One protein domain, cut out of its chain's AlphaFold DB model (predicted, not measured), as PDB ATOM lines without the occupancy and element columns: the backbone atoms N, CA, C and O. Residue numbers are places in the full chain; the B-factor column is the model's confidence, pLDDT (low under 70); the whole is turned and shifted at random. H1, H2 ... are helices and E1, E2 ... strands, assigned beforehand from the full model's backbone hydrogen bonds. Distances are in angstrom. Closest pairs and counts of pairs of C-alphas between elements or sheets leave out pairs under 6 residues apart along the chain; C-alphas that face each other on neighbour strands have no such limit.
ATOM      1  N   ILE A   4     156.357 145.033 175.005       94.81
ATOM      2  CA  ILE A   4     155.051 145.611 175.307       94.81
ATOM      3  C   ILE A   4     155.102 147.117 175.116       94.81
ATOM      4  O   ILE A   4     156.132 147.759 175.316       94.81
ATOM      5  N   GLU A   5     153.973 147.668 174.721       96.75
ATOM      6  CA  GLU A   5     153.767 149.094 174.615       96.75
ATOM      7  C   GLU A   5     153.377 149.674 175.975       96.75
ATOM      8  O   GLU A   5     152.484 149.148 176.650       96.75
ATOM      9  N   ILE A   6     154.048 150.755 176.366       96.88
ATOM     10  CA  ILE A   6     153.908 151.382 177.682       96.88
ATOM     11  C   ILE A   6     153.915 152.908 177.586       96.88
ATOM     12  O   ILE A   6     154.407 153.480 176.609       96.88
ATOM     13  N   ILE A   7     153.420 153.547 178.644       97.19
ATOM     14  CA  ILE A   7     153.775 154.917 179.007       97.19
ATOM     15  C   ILE A   7     154.855 154.855 180.086       97.19
ATOM     16  O   ILE A   7     154.724 154.119 181.069       97.19
ATOM     17  N   PHE A   8     155.924 155.618 179.895       95.75
ATOM     18  CA  PHE A   8     157.049 155.713 180.816       95.75
ATOM     19  C   PHE A   8     157.445 157.169 181.032       95.75
ATOM     20  O   PHE A   8     157.161 158.031 180.204       95.75
ATOM     21  N   LYS A   9     158.126 157.438 182.139       96.25
ATOM     22  CA  LYS A   9     158.554 158.779 182.527       96.25
ATOM     23  C   LYS A   9     160.060 158.781 182.780       96.25
ATOM     24  O   LYS A   9     160.491 158.201 183.779       96.25
ATOM     25  N   PRO A  10     160.885 159.380 181.903       94.88
ATOM     26  CA  PRO A  10     162.317 159.522 182.142       94.88
ATOM     27  C   PRO A  10     162.581 160.243 183.463       94.88
ATOM     28  O   PRO A  10     162.003 161.297 183.716       94.88
ATOM     29  N   THR A  11     163.467 159.699 184.290       94.06
ATOM     30  CA  THR A  11     163.891 160.303 185.566       94.06
ATOM     31  C   THR A  11     165.311 160.852 185.494       94.06
ATOM     32  O   THR A  11     165.678 161.740 186.259       94.06
ATOM     33  N   GLN A  12     166.108 160.358 184.545       91.88
ATOM     34  CA  GLN A  12     167.485 160.776 184.335       91.88
ATOM     35  C   GLN A  12     167.874 160.647 182.861       91.88
ATOM     36  O   GLN A  12     167.498 159.690 182.185       91.88
ATOM     37  N   LEU A  13     168.693 161.585 182.380       89.62
ATOM     38  CA  LEU A  13     169.335 161.510 181.069       89.62
ATOM     39  C   LEU A  13     170.799 161.107 181.241       89.62
ATOM     40  O   LEU A  13     171.547 161.776 181.951       89.62
ATOM     41  N   LEU A  14     171.211 160.019 180.588       85.12
ATOM     42  CA  LEU A  14     172.594 159.530 180.664       85.12
ATOM     43  C   LEU A  14     173.529 160.171 179.630       85.12
ATOM     44  O   LEU A  14     174.740 160.176 179.837       85.12
ATOM     45  N   ASP A  15     172.994 160.719 178.533       79.94
ATOM     46  CA  ASP A  15     173.794 161.418 177.520       79.94
ATOM     47  C   ASP A  15     173.383 162.894 177.404       79.94
ATOM     48  O   ASP A  15     172.555 163.246 176.561       79.94
ATOM     49  N   PRO A  16     173.959 163.782 178.236       69.62
ATOM     50  CA  PRO A  16     173.625 165.206 178.230       69.62
ATOM     51  C   PRO A  16     174.129 165.945 176.980       69.62
ATOM     52  O   PRO A  16     173.834 167.123 176.808       69.62
ATOM     53  N   ARG A  17     174.902 165.286 176.102       73.88
ATOM     54  CA  ARG A  17     175.467 165.900 174.886       73.88
ATOM     55  C   ARG A  17     174.480 165.929 173.718       73.88
ATOM     56  O   ARG A  17     174.789 166.498 172.673       73.88
ATOM     57  N   LYS A  18     173.312 165.302 173.862       77.88
ATOM     58  CA  LYS A  18     172.233 165.336 172.872       77.88
ATOM     59  C   LYS A  18     171.463 166.648 172.993       77.88
ATOM     60  O   LYS A  18     170.406 166.735 173.610       77.88
ATOM     61  N   TYR A  19     172.065 167.697 172.443       68.56
ATOM     62  CA  TYR A  19     171.484 169.034 172.393       68.56
ATOM     63  C   TYR A  19     170.376 169.114 171.335       68.56
ATOM     64  O   TYR A  19     170.454 168.470 170.289       68.56
ATOM     65  N   GLY A  20     169.351 169.925 171.603       74.12
ATOM     66  CA  GLY A  20     168.228 170.139 170.684       74.12
ATOM     67  C   GLY A  20     167.169 169.037 170.697       74.12
ATOM     68  O   GLY A  20     166.278 169.064 169.855       74.12
ATOM     69  N   SER A  21     167.239 168.084 171.629       79.56
ATOM     70  CA  SER A  21     166.139 167.144 171.838       79.56
ATOM     71  C   SER A  21     164.931 167.839 172.462       79.56
ATOM     72  O   SER A  21     165.091 168.751 173.272       79.56
ATOM     73  N   THR A  22     163.726 167.371 172.139       83.31
ATOM     74  CA  THR A  22     162.497 167.736 172.870       83.31
ATOM     75  C   THR A  22     162.284 166.872 174.115       83.31
ATOM     76  O   THR A  22     161.222 166.893 174.733       83.31
ATOM     77  N   LEU A  23     163.271 166.046 174.457       87.94
ATOM     78  CA  LEU A  23     163.237 165.203 175.630       87.94
ATOM     79  C   LEU A  23     163.479 166.014 176.913       87.94
ATOM     80  O   LEU A  23     164.593 166.445 177.194       87.94
ATOM     81  N   GLU A  24     162.449 166.114 177.738       87.06
ATOM     82  CA  GLU A  24     162.488 166.605 179.107       87.06
ATOM     83  C   GLU A  24     162.329 165.451 180.110       87.06
ATOM     84  O   GLU A  24     161.583 164.495 179.884       87.06
ATOM     85  N   VAL A  25     163.046 165.538 181.233       91.00
ATOM     86  CA  VAL A  25     162.870 164.634 182.379       91.00
ATOM     87  C   VAL A  25     161.510 164.897 183.018       91.00
ATOM     88  O   VAL A  25     161.110 166.045 183.182       91.00
ATOM     89  N   GLY A  26     160.812 163.836 183.414       91.56
ATOM     90  CA  GLY A  26     159.512 163.922 184.073       91.56
ATOM     91  C   GLY A  26     158.312 163.967 183.126       91.56
ATOM     92  O   GLY A  26     157.191 163.804 183.600       91.56
ATOM     93  N   GLN A  27     158.515 164.123 181.814       93.50
ATOM     94  CA  GLN A  27     157.420 164.013 180.850       93.50
ATOM     95  C   GLN A  27     157.022 162.546 180.631       93.50
ATOM     96  O   GLN A  27     157.864 161.649 180.674       93.50
ATOM     97  N   GLU A  28     155.750 162.301 180.342       95.94
ATOM     98  CA  GLU A  28     155.272 160.968 179.980       95.94
ATOM     99  C   GLU A  28     155.440 160.720 178.480       95.94
ATOM    100  O   GLU A  28     154.968 161.482 177.638       95.94
ATOM    101  N   LEU A  29     156.118 159.626 178.149       95.81
ATOM    102  CA  LEU A  29     156.421 159.208 176.791       95.81
ATOM    103  C   LEU A  29     155.831 157.834 176.518       95.81
ATOM    104  O   LEU A  29     155.761 156.974 177.393       95.81
ATOM    105  N   ARG A  30     155.452 157.603 175.263       95.94
ATOM    106  CA  ARG A  30     154.995 156.301 174.777       95.94
ATOM    107  C   ARG A  30     156.147 155.560 174.110       95.94
ATOM    108  O   ARG A  30     156.853 156.145 173.292       95.94
ATOM    109  N   GLY A  31     156.320 154.278 174.419       95.25
ATOM    110  CA  GLY A  31     157.396 153.482 173.830       95.25
ATOM    111  C   GLY A  31     157.177 151.977 173.905       95.25
ATOM    112  O   GLY A  31     156.271 151.490 174.581       95.25
ATOM    113  N   MET A  32     158.037 151.245 173.196       95.88
ATOM    114  CA  MET A  32     158.065 149.783 173.197       95.88
ATOM    115  C   MET A  32     159.162 149.292 174.140       95.88
ATOM    116  O   MET A  32     160.348 149.411 173.835       95.88
ATOM    117  N   MET A  33     158.768 148.714 175.273       94.81
ATOM    118  CA  MET A  33     159.693 148.121 176.231       94.81
ATOM    119  C   MET A  33     160.036 146.690 175.834       94.81
ATOM    120  O   MET A  33     159.152 145.847 175.673       94.81
ATOM    121  N   GLN A  34     161.324 146.390 175.736       93.44
ATOM    122  CA  GLN A  34     161.826 145.031 175.595       93.44
ATOM    123  C   GLN A  34     161.788 144.315 176.946       93.44
ATOM    124  O   GLN A  34     162.370 144.776 177.923       93.44
ATOM    125  N   LEU A  35     161.144 143.148 177.004       88.94
ATOM    126  CA  LEU A  35     160.929 142.444 178.277       88.94
ATOM    127  C   LEU A  35     162.184 141.767 178.841       88.94
ATOM    128  O   LEU A  35     162.196 141.362 179.997       88.94
ATOM    129  N   SER A  36     163.224 141.588 178.026       88.44
ATOM    130  CA  SER A  36     164.456 140.898 178.428       88.44
ATOM    131  C   SER A  36     165.377 141.744 179.305       88.44
ATOM    132  O   SER A  36     166.216 141.194 180.009       88.44
ATOM    133  N   ASN A  37     165.277 143.067 179.206       88.75
ATOM    134  CA  ASN A  37     166.178 144.017 179.863       88.75
ATOM    135  C   ASN A  37     165.465 145.304 180.306       88.75
ATOM    136  O   ASN A  37     166.133 146.246 180.729       88.75
ATOM    137  N   SER A  38     164.142 145.362 180.141       91.69
ATOM    138  CA  SER A  38     163.291 146.501 180.498       91.69
ATOM    139  C   SER A  38     163.748 147.811 179.851       91.69
ATOM    140  O   SER A  38     163.566 148.894 180.403       91.69
ATOM    141  N   CYS A  39     164.368 147.696 178.672       94.19
ATOM    142  CA  CYS A  39     164.853 148.816 177.885       94.19
ATOM    143  C   CYS A  39     163.756 149.312 176.944       94.19
ATOM    144  O   CYS A  39     163.113 148.521 176.249       94.19
ATOM    145  N   VAL A  40     163.579 150.625 176.891       94.88
ATOM    146  CA  VAL A  40     162.716 151.322 175.943       94.88
ATOM    147  C   VAL A  40     163.597 152.156 175.033       94.88
ATOM    148  O   VAL A  40     164.279 153.071 175.500       94.88
ATOM    149  N   SER A  41     163.555 151.862 173.738       92.44
ATOM    150  CA  SER A  41     164.100 152.760 172.723       92.44
ATOM    151  C   SER A  41     163.036 153.778 172.333       92.44
ATOM    152  O   SER A  41     161.888 153.407 172.078       92.44
ATOM    153  N   TRP A  42     163.410 155.052 172.282       93.56
ATOM    154  CA  TRP A  42     162.517 156.146 171.914       93.56
ATOM    155  C   TRP A  42     163.233 157.114 170.979       93.56
ATOM    156  O   TRP A  42     164.386 157.459 171.213       93.56
ATOM    157  N   GLU A  43     162.554 157.547 169.924       91.56
ATOM    158  CA  GLU A  43     163.079 158.509 168.960       91.56
ATOM    159  C   GLU A  43     162.365 159.844 169.150       91.56
ATOM    160  O   GLU A  43     161.135 159.890 169.203       91.56
ATOM    161  N   ASP A  44     163.141 160.918 169.272       89.88
ATOM    162  CA  ASP A  44     162.580 162.260 169.336       89.88
ATOM    163  C   ASP A  44     162.151 162.770 167.955       89.88
ATOM    164  O   ASP A  44     162.493 162.210 166.914       89.88
ATOM    165  N   ILE A  45     161.415 163.882 167.924       88.38
ATOM    166  CA  ILE A  45     160.929 164.461 166.661       88.38
ATOM    167  C   ILE A  45     162.054 164.944 165.728       88.38
ATOM    168  O   ILE A  45     161.807 165.216 164.556       88.38
ATOM    169  N   ASN A  46     163.278 165.062 166.246       89.06
ATOM    170  CA  ASN A  46     164.473 165.490 165.531       89.06
ATOM    171  C   ASN A  46     165.346 164.290 165.102       89.06
ATOM    172  O   ASN A  46     166.472 164.487 164.640       89.06
ATOM    173  N   GLY A  47     164.846 163.055 165.241       87.94
ATOM    174  CA  GLY A  47     165.528 161.816 164.859       87.94
ATOM    175  C   GLY A  47     166.594 161.337 165.851       87.94
ATOM    176  O   GLY A  47     167.378 160.435 165.542       87.94
ATOM    177  N   GLN A  48     166.676 161.932 167.042       90.19
ATOM    178  CA  GLN A  48     167.614 161.516 168.077       90.19
ATOM    179  C   GLN A  48     167.082 160.287 168.809       90.19
ATOM    180  O   GLN A  48     165.995 160.291 169.385       90.19
ATOM    181  N   GLN A  49     167.896 159.235 168.831       91.19
ATOM    182  CA  GLN A  49     167.576 157.983 169.511       91.19
ATOM    183  C   GLN A  49     167.925 158.056 170.990       91.19
ATOM    184  O   GLN A  49     169.036 158.446 171.351       91.19
ATOM    185  N   TRP A  50     167.036 157.581 171.843       92.56
ATOM    186  CA  TRP A  50     167.202 157.477 173.283       92.56
ATOM    187  C   TRP A  50     166.933 156.051 173.742       92.56
ATOM    188  O   TRP A  50     166.151 155.326 173.133       92.56
ATOM    189  N   ALA A  51     167.604 155.655 174.819       93.38
ATOM    190  CA  ALA A  51     167.393 154.379 175.480       93.38
ATOM    191  C   ALA A  51     167.188 154.639 176.970       93.38
ATOM    192  O   ALA A  51     167.981 155.356 177.586       93.38
ATOM    193  N   PHE A  52     166.133 154.056 177.530       94.38
ATOM    194  CA  PHE A  52     165.810 154.158 178.947       94.38
ATOM    195  C   PHE A  52     165.597 152.778 179.544       94.38
ATOM    196  O   PHE A  52     164.951 151.935 178.930       94.38
ATOM    197  N   TRP A  53     166.081 152.570 180.764       93.12
ATOM    198  CA  TRP A  53     165.867 151.342 181.519       93.12
ATOM    199  C   TRP A  53     164.855 151.595 182.630       93.12
ATOM    200  O   TRP A  53     165.081 152.430 183.513       93.12
ATOM    201  N   ILE A  54     163.733 150.878 182.582       91.94
ATOM    202  CA  ILE A  54     162.664 150.999 183.572       91.94
ATOM    203  C   ILE A  54     163.161 150.556 184.955       91.94
ATOM    204  O   ILE A  54     163.681 149.454 185.121       91.94
ATOM    205  N   GLY A  55     162.969 151.416 185.955       87.44
ATOM    206  CA  GLY A  55     163.469 151.244 187.322       87.44
ATOM    207  C   GLY A  55     164.881 151.796 187.548       87.44
ATOM    208  O   GLY A  55     165.340 151.803 188.684       87.44
ATOM    209  N   GLN A  56     165.561 152.275 186.499       89.94
ATOM    210  CA  GLN A  56     166.877 152.913 186.610       89.94
ATOM    211  C   GLN A  56     166.845 154.365 186.131       89.94
ATOM    212  O   GLN A  56     167.059 155.280 186.917       89.94
ATOM    213  N   THR A  57     166.556 154.582 184.845       93.06
ATOM    214  CA  THR A  57     166.571 155.916 184.213       93.06
ATOM    215  C   THR A  57     165.184 156.390 183.790       93.06
ATOM    216  O   THR A  57     165.038 157.486 183.246       93.06
ATOM    217  N   ALA A  58     164.169 155.554 183.992       94.19
ATOM    218  CA  ALA A  58     162.773 155.874 183.760       94.19
ATOM    219  C   ALA A  58     161.860 155.088 184.704       94.19
ATOM    220  O   ALA A  58     162.184 153.982 185.140       94.19
ATOM    221  N   GLU A  59     160.689 155.643 184.973       92.94
ATOM    222  CA  GLU A  59     159.601 154.991 185.692       92.94
ATOM    223  C   GLU A  59     158.569 154.440 184.707       92.94
ATOM    224  O   GLU A  59     158.261 155.066 183.693       92.94
ATOM    225  N   LEU A  60     158.034 153.259 185.012       94.12
ATOM    226  CA  LEU A  60     156.877 152.704 184.317       94.12
ATOM    227  C   LEU A  60     155.615 153.362 184.863       94.12
ATOM    228  O   LEU A  60     155.420 153.341 186.074       94.12
ATOM    229  N   MET A  61     154.781 153.911 183.981       94.44
ATOM    230  CA  MET A  61     153.558 154.618 184.373       94.44
ATOM    231  C   MET A  61     152.303 153.837 183.985       94.44
ATOM    232  O   MET A  61     151.353 153.756 184.757       94.44
ATOM    233  N   THR A  62     152.253 153.264 182.777       95.50
ATOM    234  CA  THR A  62     151.043 152.578 182.283       95.50
ATOM    235  C   THR A  62     151.373 151.500 181.258       95.50
ATOM    236  O   THR A  62     152.275 151.670 180.439       95.50
ATOM    237  N   ILE A  63     150.602 150.405 181.255       96.00
ATOM    238  CA  ILE A  63     150.722 149.307 180.284       96.00
ATOM    239  C   ILE A  63     149.614 149.391 179.233       96.00
ATOM    240  O   ILE A  63     148.437 149.203 179.554       96.00
ATOM    241  N   LEU A  64     149.985 149.625 177.970       96.06
ATOM    242  CA  LEU A  64     149.043 149.769 176.853       96.06
ATOM    243  C   LEU A  64     148.772 148.441 176.129       96.06
ATOM    244  O   LEU A  64     147.660 148.211 175.653       96.06
ATOM    245  N   SER A  65     149.760 147.543 176.057       95.56
ATOM    246  CA  SER A  65     149.574 146.208 175.466       95.56
ATOM    247  C   SER A  65     148.654 145.304 176.293       95.56
ATOM    248  O   SER A  65     148.409 145.543 177.470       95.56
ATOM    249  N   LYS A  66     148.151 144.230 175.680       93.38
ATOM    250  CA  LYS A  66     147.341 143.182 176.327       93.38
ATOM    251  C   LYS A  66     148.066 141.835 176.264       93.38
ATOM    252  O   LYS A  66     148.987 141.690 175.463       93.38
ATOM    253  N   GLY A  67     147.600 140.867 177.049       90.50
ATOM    254  CA  GLY A  67     148.151 139.512 177.113       90.50
ATOM    255  C   GLY A  67     148.939 139.269 178.395       90.50
ATOM    256  O   GLY A  67     149.235 140.213 179.128       90.50
ATOM    257  N   GLU A  68     149.305 138.007 178.623       88.44
ATOM    258  CA  GLU A  68     149.927 137.527 179.865       88.44
ATOM    259  C   GLU A  68     151.151 138.353 180.277       88.44
ATOM    260  O   GLU A  68     151.350 138.653 181.454       88.44
ATOM    261  N   GLU A  69     151.975 138.775 179.312       88.25
ATOM    262  CA  GLU A  69     153.128 139.615 179.613       88.25
ATOM    263  C   GLU A  69     152.715 140.991 180.120       88.25
ATOM    264  O   GLU A  69     153.293 141.476 181.082       88.25
ATOM    265  N   ALA A  70     151.726 141.629 179.494       90.94
ATOM    266  CA  ALA A  70     151.239 142.927 179.942       90.94
ATOM    267  C   ALA A  70     150.599 142.837 181.334       90.94
ATOM    268  O   ALA A  70     150.787 143.741 182.146       90.94
ATOM    269  N   ASP A  71     149.895 141.742 181.618       90.31
ATOM    270  CA  ASP A  71     149.238 141.504 182.904       90.31
ATOM    271  C   ASP A  71     150.260 141.323 184.042       90.31
ATOM    272  O   ASP A  71     150.103 141.932 185.099       90.31
ATOM    273  N   LEU A  72     151.391 140.646 183.793       87.88
ATOM    274  CA  LEU A  72     152.531 140.617 184.726       87.88
ATOM    275  C   LEU A  72     153.017 142.028 185.104       87.88
ATOM    276  O   LEU A  72     153.306 142.288 186.271       87.88
ATOM    277  N   TYR A  73     153.145 142.939 184.134       89.38
ATOM    278  CA  TYR A  73     153.646 144.290 184.412       89.38
ATOM    279  C   TYR A  73     152.590 145.217 185.022       89.38
ATOM    280  O   TYR A  73     152.962 146.164 185.714       89.38
ATOM    281  N   ARG A  74     151.294 144.946 184.822       91.00
ATOM    282  CA  ARG A  74     150.226 145.605 185.593       91.00
ATOM    283  C   ARG A  74     150.309 145.217 187.059       91.00
ATOM    284  O   ARG A  74     150.371 146.098 187.905       91.00
ATOM    285  N   PHE A  75     150.445 143.924 187.334       88.69
ATOM    286  CA  PHE A  75     150.652 143.445 188.694       88.69
ATOM    287  C   PHE A  75     151.928 144.023 189.328       88.69
ATOM    288  O   PHE A  75     151.941 144.371 190.501       88.69
ATOM    289  N   PHE A  76     153.012 144.197 188.564       88.06
ATOM    290  CA  PHE A  76     154.190 144.913 189.071       88.06
ATOM    291  C   PHE A  76     153.872 146.350 189.510       88.06
ATOM    292  O   PHE A  76     154.400 146.785 190.531       88.06
ATOM    293  N   LEU A  77     153.041 147.090 188.767       89.31
ATOM    294  CA  LEU A  77     152.631 148.439 189.173       89.31
ATOM    295  C   LEU A  77     151.813 148.398 190.470       89.31
ATOM    296  O   LEU A  77     152.100 149.175 191.375       89.31
ATOM    297  N   GLU A  78     150.895 147.439 190.603       89.38
ATOM    298  CA  GLU A  78     150.147 147.202 191.848       89.38
ATOM    299  C   GLU A  78     151.098 146.905 193.018       89.38
ATOM    300  O   GLU A  78     150.993 147.522 194.072       89.38
ATOM    301  N   LEU A  79     152.114 146.053 192.824       87.69
ATOM    302  CA  LEU A  79     153.131 145.793 193.850       87.69
ATOM    303  C   LEU A  79     153.889 147.053 194.280       87.69
ATOM    304  O   LEU A  79     154.241 147.189 195.453       87.69
ATOM    305  N   LYS A  80     154.199 147.955 193.342       85.69
ATOM    306  CA  LYS A  80     154.882 149.209 193.677       85.69
ATOM    307  C   LYS A  80     154.024 150.094 194.574       85.69
ATOM    308  O   LYS A  80     154.577 150.734 195.459       85.69
ATOM    309  N   GLU A  81     152.720 150.139 194.326       86.69
ATOM    310  CA  GLU A  81     151.779 150.994 195.053       86.69
ATOM    311  C   GLU A  81     151.342 150.382 196.390       86.69
ATOM    312  O   GLU A  81     151.321 151.074 197.403       86.69
ATOM    313  N   GLU A  82     151.017 149.089 196.412       87.88
ATOM    314  CA  GLU A  82     150.441 148.421 197.584       87.88
ATOM    315  C   GLU A  82     151.494 147.856 198.545       87.88
ATOM    316  O   GLU A  82     151.222 147.676 199.735       87.88
ATOM    317  N   HIS A  83     152.697 147.559 198.045       83.25
ATOM    318  CA  HIS A  83     153.734 146.850 198.800       83.25
ATOM    319  C   HIS A  83     155.083 147.576 198.842       83.25
ATOM    320  O   HIS A  83     156.081 146.960 199.228       83.25
ATOM    321  N   ASP A  84     155.133 148.853 198.442       81.38
ATOM    322  CA  ASP A  84     156.358 149.661 198.376       81.38
ATOM    323  C   ASP A  84     157.515 148.904 197.688       81.38
ATOM    324  O   ASP A  84     158.656 148.883 198.160       81.38
ATOM    325  N   TYR A  85     157.233 148.204 196.583       77.94
ATOM    326  CA  TYR A  85     158.260 147.448 195.867       77.94
ATOM    327  C   TYR A  85     159.201 148.381 195.085       77.94
ATOM    328  O   TYR A  85     158.802 149.074 194.150       77.94
ATOM    329  N   TRP A  86     160.492 148.340 195.424       71.12
ATOM    330  CA  TRP A  86     161.548 149.140 194.779       71.12
ATOM    331  C   TRP A  86     162.511 148.317 193.913       71.12
ATOM    332  O   TRP A  86     163.550 148.823 193.489       71.12
ATOM    333  N   GLY A  87     162.218 147.034 193.685       74.12
ATOM    334  CA  GLY A  87     163.083 146.180 192.876       74.12
ATOM    335  C   GLY A  87     162.987 146.479 191.379       74.12
ATOM    336  O   GLY A  87     162.171 147.283 190.919       74.12
ATOM    337  N   LEU A  88     163.846 145.823 190.599       76.81
ATOM    338  CA  LEU A  88     163.879 146.024 189.157       76.81
ATOM    339  C   LEU A  88     162.605 145.479 188.506       76.81
ATOM    340  O   LEU A  88     161.996 144.505 188.960       76.81
ATOM    341  N   CYS A  89     162.233 146.103 187.392       74.62
ATOM    342  CA  CYS A  89     161.105 145.709 186.556       74.62
ATOM    343  C   CYS A  89     161.469 144.477 185.701       74.62
ATOM    344  O   CYS A  89     161.384 144.522 184.477       74.62
ATOM    345  N   ILE A  90     161.963 143.404 186.328       81.00
ATOM    346  CA  ILE A  90     162.411 142.164 185.677       81.00
ATOM    347  C   ILE A  90     161.574 140.996 186.224       81.00
ATOM    348  O   ILE A  90     161.425 140.880 187.442       81.00
ATOM    349  N   PRO A  91     161.055 140.088 185.371       82.31
ATOM    350  CA  PRO A  91     160.158 139.016 185.813       82.31
ATOM    351  C   PRO A  91     160.706 138.107 186.921       82.31
ATOM    352  O   PRO A  91     159.932 137.639 187.751       82.31
ATOM    353  N   SER A  92     162.012 137.821 186.934       83.31
ATOM    354  CA  SER A  92     162.648 137.021 187.991       83.31
ATOM    355  C   SER A  92     162.542 137.700 189.352       83.31
ATOM    356  O   SER A  92     162.138 137.066 190.324       83.31
ATOM    357  N   ASP A  93     162.838 138.994 189.397       83.38
ATOM    358  CA  ASP A  93     162.926 139.770 190.633       83.38
ATOM    359  C   ASP A  93     161.531 139.971 191.231       83.38
ATOM    360  O   ASP A  93     161.333 139.797 192.433       83.38
ATOM    361  N   ILE A  94     160.540 140.222 190.366       83.19
ATOM    362  CA  ILE A  94     159.121 140.292 190.738       83.19
ATOM    363  C   ILE A  94     158.675 138.974 191.384       83.19
ATOM    364  O   ILE A  94     158.093 138.974 192.471       83.19
ATOM    365  N   LYS A  95     158.977 137.833 190.748       84.94
ATOM    366  CA  LYS A  95     158.604 136.505 191.264       84.94
ATOM    367  C   LYS A  95     159.276 136.198 192.600       84.94
ATOM    368  O   LYS A  95     158.622 135.687 193.509       84.94
ATOM    369  N   ASP A  96     160.556 136.528 192.734       86.94
ATOM    370  CA  ASP A  96     161.300 136.332 193.977       86.94
ATOM    371  C   ASP A  96     160.748 137.197 195.117       86.94
ATOM    372  O   ASP A  96     160.620 136.712 196.245       86.94
ATOM    373  N   PHE A  97     160.366 138.447 194.836       87.06
ATOM    374  CA  PHE A  97     159.708 139.320 195.808       87.06
ATOM    375  C   PHE A  97     158.363 138.751 196.271       87.06
ATOM    376  O   PHE A  97     158.130 138.652 197.478       87.06
ATOM    377  N   CYS A  98     157.511 138.308 195.341       87.81
ATOM    378  CA  CYS A  98     156.213 137.710 195.676       87.81
ATOM    379  C   CYS A  98     156.379 136.482 196.570       87.81
ATOM    380  O   CYS A  98     155.727 136.365 197.606       87.81
ATOM    381  N   LYS A  99     157.323 135.600 196.214       88.44
ATOM    382  CA  LYS A  99     157.622 134.385 196.978       88.44
ATOM    383  C   LYS A  99     158.077 134.693 198.405       88.44
ATOM    384  O   LYS A  99     157.668 134.003 199.331       88.44
ATOM    385  N   ARG A 100     158.930 135.706 198.596       88.56
ATOM    386  CA  ARG A 100     159.431 136.095 199.930       88.56
ATOM    387  C   ARG A 100     158.344 136.684 200.824       88.56
ATOM    388  O   ARG A 100     158.433 136.534 202.038       88.56
ATOM    389  N   ASN A 101     157.343 137.327 200.231       87.56
ATOM    390  CA  ASN A 101     156.281 138.024 200.954       87.56
ATOM    391  C   ASN A 101     154.944 137.260 200.970       87.56
ATOM    392  O   ASN A 101     153.956 137.794 201.459       87.56
ATOM    393  N   ASN A 102     154.904 136.015 200.471       89.25
ATOM    394  CA  ASN A 102     153.682 135.210 200.322       89.25
ATOM    395  C   ASN A 102     152.556 135.945 199.569       89.25
ATOM    396  O   ASN A 102     151.384 135.824 199.924       89.25
TER     397      ASN A 102
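Overview. This is residues 4 to 102 of the 107 residues of an uncharacterized protein of Elizabethkingia sp. M8 (UniProt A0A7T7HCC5). One strongly twisted sheet of five strands folds back on itself, so that E4 and E3 face E1 and E5 with E2 as the hinge; H1 packs on E5 and E1, and H2 lies beyond H1, off the sheet, at one end of an elongated model. Toward the other end the long loop of residues 11 to 28 reaches out to Gly 20. The printed part has 99 residues, with E1 to E5 followed by H1 and H2; the sheet runs E4, E3, E2, E1, E5, antiparallel throughout, and the class is mixed, helices and strands. The whole is compact by its radius of gyration of the C-alphas, 14.2 A, and spans 48 by 24 by 21 A.

Arrangement. Begin at E1, residues 4 to 10, and look for E2, residues 29 to 34, its antiparallel neighbour: N 6 and O 31 are 2.9 A apart, within hydrogen-bond range. E3, residues 39 to 43, is antiparallel to E2, with N 34 and O 39 at 2.8 A. E4, residues 49 to 53, is an edge strand antiparallel to E3, with N 50 and O 42 at 2.7 A. E1 to E4 form a meander, each strand the antiparallel neighbour of the one before. E5, residues 58 to 63, is the other edge strand, antiparallel to E1, with N 9 and O 59 at 2.8 A. H1, residues 68 to 82, is on the sheet over E1 and E5, at a height of 9.5 A over the sheet; on the local plane it runs only just across the strands, at 60.2 degrees to E5. The closest C-alphas of E5 and H1 are those of Ile 63 and Ala 70, 6.4 A apart. H2, residues 91 to 101, is not on the sheet. H1 and H2 are close but not clearly touching, the C-alphas of Phe 76 and Ile 94 being the closest at 7.0 A; they run the same way at a steep tilt of 45 degrees. In H1 and H2 every O i to N i+4 pair is within hydrogen-bond range.

Along the chain. Find C-alpha 4 at (155.051, 145.611, 175.307); from there E1 runs 17.1 A to Pro 10. E2 covers 15.2 A, E3 13.3 A, E4 13.8 A and E5 14.2 A. H1 starts at C-alpha 68, (149.927, 137.527, 179.865), and runs 20.8 A. H2 runs 15.7 A to C-alpha 101 at (156.281, 138.024, 200.954).

Size, cuts and confidence. The two C-alphas farthest apart are those of Gly 20 and Asn 102, 48.1 A. The printed part has no cut. The link from E1 to E2 is long, with 18 residues. Mean pLDDT of the printed part is 88.7; residues 16 and 19 are under 70.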